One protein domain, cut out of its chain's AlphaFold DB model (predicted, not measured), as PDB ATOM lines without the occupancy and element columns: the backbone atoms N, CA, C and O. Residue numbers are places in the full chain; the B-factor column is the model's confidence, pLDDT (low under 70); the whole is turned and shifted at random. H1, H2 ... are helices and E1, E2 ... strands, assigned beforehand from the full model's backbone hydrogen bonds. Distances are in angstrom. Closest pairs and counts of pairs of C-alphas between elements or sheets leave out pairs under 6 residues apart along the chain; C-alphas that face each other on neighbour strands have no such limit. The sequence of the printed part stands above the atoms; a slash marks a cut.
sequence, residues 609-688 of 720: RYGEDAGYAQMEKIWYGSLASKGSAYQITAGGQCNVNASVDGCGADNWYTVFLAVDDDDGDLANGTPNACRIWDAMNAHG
ATOM      1  N   ARG A 609     250.656 199.534 241.598       91.06
ATOM      2  CA  ARG A 609     251.887 199.751 242.363       91.06
ATOM      3  C   ARG A 609     253.135 199.854 241.490       91.06
ATOM      4  O   ARG A 609     254.039 200.616 241.827       91.06
ATOM      5  N   TYR A 610     253.231 199.026 240.460       91.12
ATOM      6  CA  TYR A 610     254.454 198.853 239.675       91.12
ATOM      7  C   TYR A 610     254.308 199.342 238.227       91.12
ATOM      8  O   TYR A 610     255.285 199.346 237.487       91.12
ATOM      9  N   GLY A 611     253.111 199.769 237.814       94.62
ATOM     10  CA  GLY A 611     252.768 199.955 236.407       94.62
ATOM     11  C   GLY A 611     252.315 198.640 235.768       94.62
ATOM     12  O   GLY A 611     252.410 197.575 236.374       94.62
ATOM     13  N   GLU A 612     251.788 198.712 234.546       91.56
ATOM     14  CA  GLU A 612     251.132 197.572 233.892       91.56
ATOM     15  C   GLU A 612     252.065 196.368 233.717       91.56
ATOM     16  O   GLU A 612     251.830 195.323 234.321       91.56
ATOM     17  N   ASP A 613     253.160 196.519 232.969       93.00
ATOM     18  CA  ASP A 613     254.066 195.403 232.676       93.00
ATOM     19  C   ASP A 613     254.699 194.806 233.936       93.00
ATOM     20  O   ASP A 613     254.671 193.592 234.136       93.00
ATOM     21  N   ALA A 614     255.239 195.652 234.816       92.88
ATOM     22  CA  ALA A 614     255.885 195.184 236.038       92.88
ATOM     23  C   ALA A 614     254.876 194.626 237.057       92.88
ATOM     24  O   ALA A 614     255.209 193.713 237.810       92.88
ATOM     25  N   GLY A 615     253.636 195.120 237.069       96.25
ATOM     26  CA  GLY A 615     252.569 194.592 237.914       96.25
ATOM     27  C   GLY A 615     252.124 193.194 237.495       96.25
ATOM     28  O   GLY A 615     252.010 192.314 238.349       96.25
ATOM     29  N   TYR A 616     251.939 192.965 236.190       97.19
ATOM     30  CA  TYR A 616     251.683 191.624 235.657       97.19
ATOM     31  C   TYR A 616     252.870 190.689 235.905       97.19
ATOM     32  O   TYR A 616     252.659 189.582 236.388       97.19
ATOM     33  N   ALA A 617     254.109 191.146 235.690       94.56
ATOM     34  CA  ALA A 617     255.303 190.348 235.982       94.56
ATOM     35  C   ALA A 617     255.406 189.961 237.471       94.56
ATOM     36  O   ALA A 617     255.771 188.832 237.800       94.56
ATOM     37  N   GLN A 618     255.042 190.863 238.388       96.56
ATOM     38  CA  GLN A 618     255.013 190.546 239.817       96.56
ATOM     39  C   GLN A 618     253.923 189.520 240.148       96.56
ATOM     40  O   GLN A 618     254.163 188.613 240.946       96.56
ATOM     41  N   MET A 619     252.741 189.629 239.535       97.94
ATOM     42  CA  MET A 619     251.683 188.635 239.722       97.94
ATOM     43  C   MET A 619     252.076 187.275 239.138       97.94
ATOM     44  O   MET A 619     251.835 186.255 239.777       97.94
ATOM     45  N   GLU A 620     252.719 187.239 237.970       96.69
ATOM     46  CA  GLU A 620     253.271 186.008 237.402       96.69
ATOM     47  C   GLU A 620     254.291 185.370 238.346       96.69
ATOM     48  O   GLU A 620     254.183 184.177 238.619       96.69
ATOM     49  N   LYS A 621     255.229 186.145 238.910       95.00
ATOM     50  CA  LYS A 621     256.189 185.632 239.901       95.00
ATOM     51  C   LYS A 621     255.472 184.965 241.078       95.00
ATOM     52  O   LYS A 621     255.826 183.844 241.440       95.00
ATOM     53  N   ILE A 622     254.469 185.634 241.653       96.88
ATOM     54  CA  ILE A 622     253.671 185.094 242.766       96.88
ATOM     55  C   ILE A 622     252.938 183.820 242.331       96.88
ATOM     56  O   ILE A 622     253.006 182.797 243.011       96.88
ATOM     57  N   TRP A 623     252.274 183.859 241.178       97.31
ATOM     58  CA  TRP A 623     251.457 182.760 240.688       97.31
ATOM     59  C   TRP A 623     252.292 181.528 240.337       97.31
ATOM     60  O   TRP A 623     252.073 180.464 240.916       97.31
ATOM     61  N   TYR A 624     253.292 181.664 239.465       94.62
ATOM     62  CA  TYR A 624     254.160 180.553 239.072       94.62
ATOM     63  C   TYR A 624     254.985 180.025 240.251       94.62
ATOM     64  O   TYR A 624     255.110 178.811 240.402       94.62
ATOM     65  N   GLY A 625     255.490 180.906 241.123       91.94
ATOM     66  CA  GLY A 625     256.211 180.500 242.331       91.94
ATOM     67  C   GLY A 625     255.337 179.726 243.324       91.94
ATOM     68  O   GLY A 625     255.844 178.879 244.056       91.94
ATOM     69  N   SER A 626     254.019 179.954 243.315       93.00
ATOM     70  CA  SER A 626     253.083 179.249 244.198       93.00
ATOM     71  C   SER A 626     252.747 177.825 243.744       93.00
ATOM     72  O   SER A 626     252.334 177.020 244.578       93.00
ATOM     73  N   LEU A 627     252.945 177.481 242.461       89.56
ATOM     74  CA  LEU A 627     252.479 176.217 241.859       89.56
ATOM     75  C   LEU A 627     252.994 174.963 242.572       89.56
ATOM     76  O   LEU A 627     252.284 173.966 242.641       89.56
ATOM     77  N   ALA A 628     254.201 175.017 243.137       85.56
ATOM     78  CA  ALA A 628     254.810 173.882 243.825       85.56
ATOM     79  C   ALA A 628     254.213 173.603 245.218       85.56
ATOM     80  O   ALA A 628     254.522 172.575 245.815       85.56
ATOM     81  N   SER A 629     253.396 174.511 245.763       82.94
ATOM     82  CA  SER A 629     252.896 174.407 247.142       82.94
ATOM     83  C   SER A 629     251.421 174.763 247.321       82.94
ATOM     84  O   SER A 629     250.864 174.432 248.367       82.94
ATOM     85  N   LYS A 630     250.787 175.449 246.364       85.31
ATOM     86  CA  LYS A 630     249.378 175.837 246.481       85.31
ATOM     87  C   LYS A 630     248.447 174.632 246.300       85.31
ATOM     88  O   LYS A 630     248.674 173.789 245.439       85.31
ATOM     89  N   GLY A 631     247.378 174.613 247.083       89.50
ATOM     90  CA  GLY A 631     246.194 173.772 246.955       89.50
ATOM     91  C   GLY A 631     244.967 174.649 246.670       89.50
ATOM     92  O   GLY A 631     244.986 175.476 245.755       89.50
ATOM     93  N   SER A 632     243.906 174.506 247.467       93.56
ATOM     94  CA  SER A 632     242.684 175.323 247.356       93.56
ATOM     95  C   SER A 632     242.901 176.786 247.750       93.56
ATOM     96  O   SER A 632     243.722 177.095 248.610       93.56
ATOM     97  N   ALA A 633     242.119 177.709 247.191       95.44
ATOM     98  CA  ALA A 633     242.184 179.125 247.551       95.44
ATOM     99  C   ALA A 633     241.798 179.372 249.021       95.44
ATOM    100  O   ALA A 633     242.430 180.186 249.694       95.44
ATOM    101  N   TYR A 634     240.797 178.645 249.518       96.12
ATOM    102  CA  TYR A 634     240.291 178.699 250.891       96.12
ATOM    103  C   TYR A 634     239.762 177.325 251.337       96.12
ATOM    104  O   TYR A 634     239.762 176.364 250.571       96.12
ATOM    105  N   GLN A 635     239.305 177.229 252.583       93.75
ATOM    106  CA  GLN A 635     238.776 176.021 253.215       93.75
ATOM    107  C   GLN A 635     237.559 176.336 254.101       93.75
ATOM    108  O   GLN A 635     237.372 177.466 254.556       93.75
ATOM    109  N   ILE A 636     236.745 175.316 254.390       94.81
ATOM    110  CA  ILE A 636     235.707 175.376 255.431       94.81
ATOM    111  C   ILE A 636     236.313 174.920 256.755       94.81
ATOM    112  O   ILE A 636     236.713 173.764 256.893       94.81
ATOM    113  N   THR A 637     236.294 175.784 257.765       93.75
ATOM    114  CA  THR A 637     236.764 175.451 259.116       93.75
ATOM    115  C   THR A 637     235.654 174.970 260.045       93.75
ATOM    116  O   THR A 637     235.920 174.217 260.982       93.75
ATOM    117  N   ALA A 638     234.394 175.344 259.788       92.44
ATOM    118  CA  ALA A 638     233.228 174.818 260.504       92.44
ATOM    119  C   ALA A 638     231.921 175.029 259.724       92.44
ATOM    120  O   ALA A 638     231.803 175.951 258.927       92.44
ATOM    121  N   GLY A 639     230.890 174.222 260.004       92.75
ATOM    122  CA  GLY A 639     229.533 174.415 259.467       92.75
ATOM    123  C   GLY A 639     229.201 173.638 258.186       92.75
ATOM    124  O   GLY A 639     228.015 173.515 257.883       92.75
ATOM    125  N   GLY A 640     230.207 173.065 257.513       93.44
ATOM    126  CA  GLY A 640     230.058 172.157 256.366       93.44
ATOM    127  C   GLY A 640     229.723 172.842 255.035       93.44
ATOM    128  O   GLY A 640     229.399 174.026 254.997       93.44
ATOM    129  N   GLN A 641     229.806 172.076 253.942       94.44
ATOM    130  CA  GLN A 641     229.397 172.510 252.600       94.44
ATOM    131  C   GLN A 641     227.909 172.891 252.550       94.44
ATOM    132  O   GLN A 641     227.114 172.510 253.414       94.44
ATOM    133  N   CYS A 642     227.519 173.622 251.505       93.25
ATOM    134  CA  CYS A 642     226.139 174.026 251.220       93.25
ATOM    135  C   CYS A 642     225.517 174.932 252.289       93.25
ATOM    136  O   CYS A 642     224.294 175.035 252.407       93.25
ATOM    137  N   ASN A 643     226.364 175.604 253.067       93.44
ATOM    138  CA  ASN A 643     225.975 176.486 254.150       93.44
ATOM    139  C   ASN A 643     226.704 177.823 254.008       93.44
ATOM    140  O   ASN A 643     227.875 177.941 254.345       93.44
ATOM    141  N   VAL A 644     225.999 178.863 253.564       92.19
ATOM    142  CA  VAL A 644     226.578 180.214 253.406       92.19
ATOM    143  C   VAL A 644     227.023 180.859 254.724       92.19
ATOM    144  O   VAL A 644     227.729 181.858 254.704       92.19
ATOM    145  N   ASN A 645     226.614 180.300 255.867       94.25
ATOM    146  CA  ASN A 645     227.061 180.725 257.193       94.25
ATOM    147  C   ASN A 645     228.193 179.835 257.738       94.25
ATOM    148  O   ASN A 645     228.485 179.895 258.933       94.25
ATOM    149  N   ALA A 646     228.776 178.960 256.911       93.44
ATOM    150  CA  ALA A 646     229.962 178.206 257.283       93.44
ATOM    151  C   ALA A 646     231.118 179.162 257.608       93.44
ATOM    152  O   ALA A 646     231.262 180.228 257.008       93.44
ATOM    153  N   SER A 647     231.942 178.766 258.574       92.38
ATOM    154  CA  SER A 647     233.202 179.444 258.853       92.38
ATOM    155  C   SER A 647     234.196 179.046 257.771       92.38
ATOM    156  O   SER A 647     234.416 177.852 257.559       92.38
ATOM    157  N   VAL A 648     234.767 180.039 257.098       93.88
ATOM    158  CA  VAL A 648     235.716 179.872 255.995       93.88
ATOM    159  C   VAL A 648     236.936 180.745 256.228       93.88
ATOM    160  O   VAL A 648     236.816 181.833 256.796       93.88
ATOM    161  N   ASP A 649     238.090 180.273 255.781       89.19
ATOM    162  CA  ASP A 649     239.316 181.060 255.711       89.19
ATOM    163  C   ASP A 649     240.291 180.455 254.695       89.19
ATOM    164  O   ASP A 649     240.072 179.354 254.203       89.19
ATOM    165  N   GLY A 650     241.357 181.175 254.361       90.81
ATOM    166  CA  GLY A 650     242.491 180.685 253.576       90.81
ATOM    167  C   GLY A 650     243.747 180.536 254.428       90.81
ATOM    168  O   GLY A 650     244.832 180.900 253.975       90.81
ATOM    169  N   CYS A 651     243.613 180.087 255.681       87.06
ATOM    170  CA  CYS A 651     244.731 180.017 256.629       87.06
ATOM    171  C   CYS A 651     245.472 178.673 256.592       87.06
ATOM    172  O   CYS A 651     246.419 178.480 257.361       87.06
ATOM    173  N   GLY A 652     245.018 177.723 255.772       85.75
ATOM    174  CA  GLY A 652     245.657 176.425 255.590       85.75
ATOM    175  C   GLY A 652     247.077 176.564 255.047       85.75
ATOM    176  O   GLY A 652     247.420 177.556 254.405       85.75
ATOM    177  N   ALA A 653     247.919 175.565 255.317       86.75
ATOM    178  CA  ALA A 653     249.328 175.581 254.917       86.75
ATOM    179  C   ALA A 653     249.529 175.586 253.390       86.75
ATOM    180  O   ALA A 653     250.565 176.039 252.916       86.75
ATOM    181  N   ASP A 654     248.543 175.101 252.642       84.38
ATOM    182  CA  ASP A 654     248.503 175.057 251.183       84.38
ATOM    183  C   ASP A 654     247.502 176.062 250.587       84.38
ATOM    184  O   ASP A 654     247.332 176.110 249.369       84.38
ATOM    185  N   ASN A 655     246.840 176.901 251.393       92.31
ATOM    186  CA  ASN A 655     245.919 177.890 250.842       92.31
ATOM    187  C   ASN A 655     246.650 179.040 250.146       92.31
ATOM    188  O   ASN A 655     247.749 179.437 250.526       92.31
ATOM    189  N   TRP A 656     246.024 179.622 249.121       94.62
ATOM    190  CA  TRP A 656     246.701 180.605 248.266       94.62
ATOM    191  C   TRP A 656     247.244 181.798 249.047       94.62
ATOM    192  O   TRP A 656     248.376 182.206 248.817       94.62
ATOM    193  N   TYR A 657     246.476 182.329 250.005       95.69
ATOM    194  CA  TYR A 657     246.916 183.467 250.814       95.69
ATOM    195  C   TYR A 657     248.235 183.184 251.553       95.69
ATOM    196  O   TYR A 657     249.137 184.015 251.508       95.69
ATOM    197  N   THR A 658     248.381 182.021 252.194       91.81
ATOM    198  CA  THR A 658     249.596 181.678 252.954       91.81
ATOM    199  C   THR A 658     250.778 181.390 252.031       91.81
ATOM    200  O   THR A 658     251.883 181.874 252.288       91.81
ATOM    201  N   VAL A 659     250.549 180.682 250.922       92.88
ATOM    202  CA  VAL A 659     251.591 180.371 249.933       92.88
ATOM    203  C   VAL A 659     252.076 181.635 249.222       92.88
ATOM    204  O   VAL A 659     253.275 181.804 249.024       92.88
ATOM    205  N   PHE A 660     251.181 182.567 248.886       96.50
ATOM    206  CA  PHE A 660     251.558 183.815 248.216       96.50
ATOM    207  C   PHE A 660     252.466 184.680 249.083       96.50
ATOM    208  O   PHE A 660     253.384 185.289 248.547       96.50
ATOM    209  N   LEU A 661     252.260 184.707 250.404       92.44
ATOM    210  CA  LEU A 661     253.182 185.394 251.311       92.44
ATOM    211  C   LEU A 661     254.580 184.770 251.248       92.44
ATOM    212  O   LEU A 661     255.554 185.491 251.101       92.44
ATOM    213  N   ALA A 662     254.686 183.439 251.279       90.50
ATOM    214  CA  ALA A 662     255.981 182.763 251.188       90.50
ATOM    215  C   ALA A 662     256.702 183.005 249.849       90.50
ATOM    216  O   ALA A 662     257.925 183.068 249.816       90.50
ATOM    217  N   VAL A 663     255.961 183.137 248.744       93.19
ATOM    218  CA  VAL A 663     256.538 183.421 247.416       93.19
ATOM    219  C   VAL A 663     256.920 184.895 247.256       93.19
ATOM    220  O   VAL A 663     257.862 185.225 246.531       93.19
ATOM    221  N   ASP A 664     256.160 185.789 247.884       93.12
ATOM    222  CA  ASP A 664     256.400 187.227 247.834       93.12
ATOM    223  C   ASP A 664     257.531 187.674 248.770       93.12
ATOM    224  O   ASP A 664     258.145 188.701 248.494       93.12
ATOM    225  N   ASP A 665     257.824 186.902 249.820       88.00
ATOM    226  CA  ASP A 665     258.958 187.084 250.731       88.00
ATOM    227  C   ASP A 665     260.286 187.304 249.987       88.00
ATOM    228  O   ASP A 665     260.615 186.602 249.024       88.00
ATOM    229  N   ASP A 666     261.052 188.300 250.424       86.00
ATOM    230  CA  ASP A 666     262.290 188.721 249.767       86.00
ATOM    231  C   ASP A 666     263.521 188.719 250.683       86.00
ATOM    232  O   ASP A 666     264.636 188.922 250.188       86.00
ATOM    233  N   ASP A 667     263.361 188.430 251.978       77.94
ATOM    234  CA  ASP A 667     264.455 188.432 252.952       77.94
ATOM    235  C   ASP A 667     264.514 187.209 253.890       77.94
ATOM    236  O   ASP A 667     265.484 187.066 254.644       77.94
ATOM    237  N   GLY A 668     263.556 186.281 253.800       78.81
ATOM    238  CA  GLY A 668     263.501 185.082 254.633       78.81
ATOM    239  C   GLY A 668     262.834 185.290 255.995       78.81
ATOM    240  O   GLY A 668     262.967 184.407 256.852       78.81
ATOM    241  N   ASP A 669     262.160 186.420 256.232       77.00
ATOM    242  CA  ASP A 669     261.518 186.763 257.503       77.00
ATOM    243  C   ASP A 669     260.096 187.333 257.338       77.00
ATOM    244  O   ASP A 669     259.825 188.520 257.530       77.00
ATOM    245  N   LEU A 670     259.126 186.427 257.171       79.19
ATOM    246  CA  LEU A 670     257.693 186.755 257.126       79.19
ATOM    247  C   LEU A 670     257.176 187.567 258.333       79.19
ATOM    248  O   LEU A 670     256.089 188.148 258.253       79.19
ATOM    249  N   ALA A 671     257.884 187.595 259.473       76.19
ATOM    250  CA  ALA A 671     257.440 188.342 260.652       76.19
ATOM    251  C   ALA A 671     257.566 189.860 260.468       76.19
ATOM    252  O   ALA A 671     256.849 190.615 261.136       76.19
ATOM    253  N   ASN A 672     258.453 190.310 259.577       72.75
ATOM    254  CA  ASN A 672     258.606 191.722 259.242       72.75
ATOM    255  C   ASN A 672     257.696 192.163 258.071       72.75
ATOM    256  O   ASN A 672     257.538 193.363 257.827       72.75
ATOM    257  N   GLY A 673     257.006 191.204 257.447       81.06
ATOM    258  CA  GLY A 673     256.111 191.393 256.312       81.06
ATOM    259  C   GLY A 673     256.719 190.854 255.020       81.06
ATOM    260  O   GLY A 673     257.717 190.159 255.032       81.06
ATOM    261  N   THR A 674     256.073 191.161 253.899       87.69
ATOM    262  CA  THR A 674     256.600 190.909 252.550       87.69
ATOM    263  C   THR A 674     256.317 192.152 251.698       87.69
ATOM    264  O   THR A 674     255.413 192.934 252.051       87.69
ATOM    265  N   PRO A 675     257.023 192.373 250.574       91.19
ATOM    266  CA  PRO A 675     256.864 193.554 249.724       91.19
ATOM    267  C   PRO A 675     255.414 193.881 249.363       91.19
ATOM    268  O   PRO A 675     255.026 195.053 249.315       91.19
ATOM    269  N   ASN A 676     254.589 192.862 249.144       95.31
ATOM    270  CA  ASN A 676     253.192 192.967 248.749       95.31
ATOM    271  C   ASN A 676     252.218 192.349 249.763       95.31
ATOM    272  O   ASN A 676     251.026 192.306 249.458       95.31
ATOM    273  N   ALA A 677     252.645 191.979 250.979       92.94
ATOM    274  CA  ALA A 677     251.799 191.340 252.003       92.94
ATOM    275  C   ALA A 677     250.462 192.067 252.221       92.94
ATOM    276  O   ALA A 677     249.398 191.459 252.280       92.94
ATOM    277  N   CYS A 678     250.506 193.398 252.288       94.62
ATOM    278  CA  CYS A 678     249.324 194.244 252.439       94.62
ATOM    279  C   CYS A 678     248.363 194.167 251.236       94.62
ATOM    280  O   CYS A 678     247.149 194.138 251.422       94.62
ATOM    281  N   ARG A 679     248.897 194.112 250.006       96.88
ATOM    282  CA  ARG A 679     248.123 194.029 248.750       96.88
ATOM    283  C   ARG A 679     247.538 192.627 248.559       96.88
ATOM    284  O   ARG A 679     246.369 192.511 248.204       96.88
ATOM    285  N   ILE A 680     248.321 191.591 248.875       97.38
ATOM    286  CA  ILE A 680     247.885 190.188 248.938       97.38
ATOM    287  C   ILE A 680     246.733 190.054 249.936       97.38
ATOM    288  O   ILE A 680     245.668 189.552 249.581       97.38
ATOM    289  N   TRP A 681     246.902 190.579 251.154       96.62
ATOM    290  CA  TRP A 681     245.851 190.575 252.170       96.62
ATOM    291  C   TRP A 681     244.604 191.322 251.696       96.62
ATOM    292  O   TRP A 681     243.507 190.797 251.807       96.62
ATOM    293  N   ASP A 682     244.744 192.522 251.130       97.12
ATOM    294  CA  ASP A 682     243.612 193.346 250.689       97.12
ATOM    295  C   ASP A 682     242.772 192.716 249.579       97.12
ATOM    296  O   ASP A 682     241.548 192.891 249.567       97.12
ATOM    297  N   ALA A 683     243.420 192.035 248.635       97.81
ATOM    298  CA  ALA A 683     242.741 191.302 247.579       97.81
ATOM    299  C   ALA A 683     242.037 190.072 248.167       97.81
ATOM    300  O   ALA A 683     240.818 189.956 248.083       97.81
ATOM    301  N   MET A 684     242.769 189.215 248.879       97.75
ATOM    302  CA  MET A 684     242.222 187.977 249.439       97.75
ATOM    303  C   MET A 684     241.126 188.236 250.488       97.75
ATOM    304  O   MET A 684     240.106 187.551 250.516       97.75
ATOM    305  N   ASN A 685     241.277 189.252 251.341       97.12
ATOM    306  CA  ASN A 685     240.310 189.584 252.390       97.12
ATOM    307  C   ASN A 685     238.978 190.063 251.807       97.12
ATOM    308  O   ASN A 685     237.924 189.752 252.357       97.12
ATOM    309  N   ALA A 686     239.003 190.802 250.693       96.88
ATOM    310  CA  ALA A 686     237.779 191.263 250.041       96.88
ATOM    311  C   ALA A 686     236.878 190.095 249.609       96.88
ATOM    312  O   ALA A 686     235.655 190.218 249.651       96.88
ATOM    313  N   HIS A 687     237.490 188.955 249.285       97.44
ATOM    314  CA  HIS A 687     236.821 187.725 248.876       97.44
ATOM    315  C   HIS A 687     236.626 186.715 250.024       97.44
ATOM    316  O   HIS A 687     236.136 185.612 249.796       97.44
ATOM    317  N   GLY A 688     236.951 187.086 251.270       95.69
ATOM    318  CA  GLY A 688     236.794 186.224 252.450       95.69
ATOM    319  C   GLY A 688     237.864 185.136 252.597       95.69
ATOM    320  O   GLY A 688     237.607 184.130 253.250       95.69
TER     321      GLY A 688
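AT A GLANCE: This is residues 609 to 688 of the 720 residues of an uncharacterized protein of Dokdonella koreensis DS-123 (UniProt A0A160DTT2). Three helices form the body, with H2 in the middle: H3 folds back alongside H2 as a helical hairpin, and H1 comes steeply onto H2 with residues 621 to 626, while residues 611 to 617 at its other end stick out. A small two-stranded hairpin, E1 and E2, lies away from the helices at one end of the longest axis. The printed part has 80 residues with three named helices and two named strands, in the order H1, E1, E2, H2, H3, and the sheet, E1 - E2, is antiparallel. The class is mostly helix. The whole is only just compact, close to loose, with a radius of gyration of the C-alphas of 13.9 A and spans of 40 by 27 by 23 A.

HOW THE PARTS SIT: E1, residues 635 to 638, and E2, residues 647 to 649, are antiparallel neighbours and form a hairpin, with 149 degrees between their directions. N 635 and O 649 are 2.8 A apart and N 647 and O 638 are 2.8 A apart, both within hydrogen-bond range. The C-alphas of Ile 636 and Val 648 face each other at 4.5 A. H2, residues 656 to 664, has its centre 4.8 A from the mean of the C-alphas, the nearest of the elements. H3, residues 677 to 686, touches H2 at a shallow tilt of 17 degrees, opposite ways, and the two form a helical hairpin. Their closest C-alphas are those of Leu 661 and Ala 677, 6.1 A apart. H1, residues 612 to 626, touches H2 with residues 621 to 626 alone, and the closest C-alphas are those of Ile 622 and Val 663, 5.7 A apart. H1 and H2 run opposite ways at a steep tilt of 69 degrees, only just short of about perpendicular. H1 and H3 are apart, and E1 and E2 are both apart from H3. In H1, H2 and H3 every O i to N i+4 pair is within hydrogen-bond range.

IN THESE COORDINATES: H1 is 21.1 A long from C-alpha 612 at (251.132, 197.572, 233.892) to C-alpha 626. E1 measures 9.2 A and E2 7.1 A, with C-alpha 638 at (233.228, 174.818, 260.504). H2 measures 11.8 A. H3 measures 14.2 A and ends with C-alpha 686 at (237.779, 191.263, 250.041).

THE WHOLE: The two C-alphas farthest apart are those of Asp 613 and Gly 639, 42.0 A. The printed part has no cut. The link from H2 to H3, residues 665 to 676, is long, and the other links are short. The mean pLDDT of the printed part is 91.7, and no printed residue is under 70.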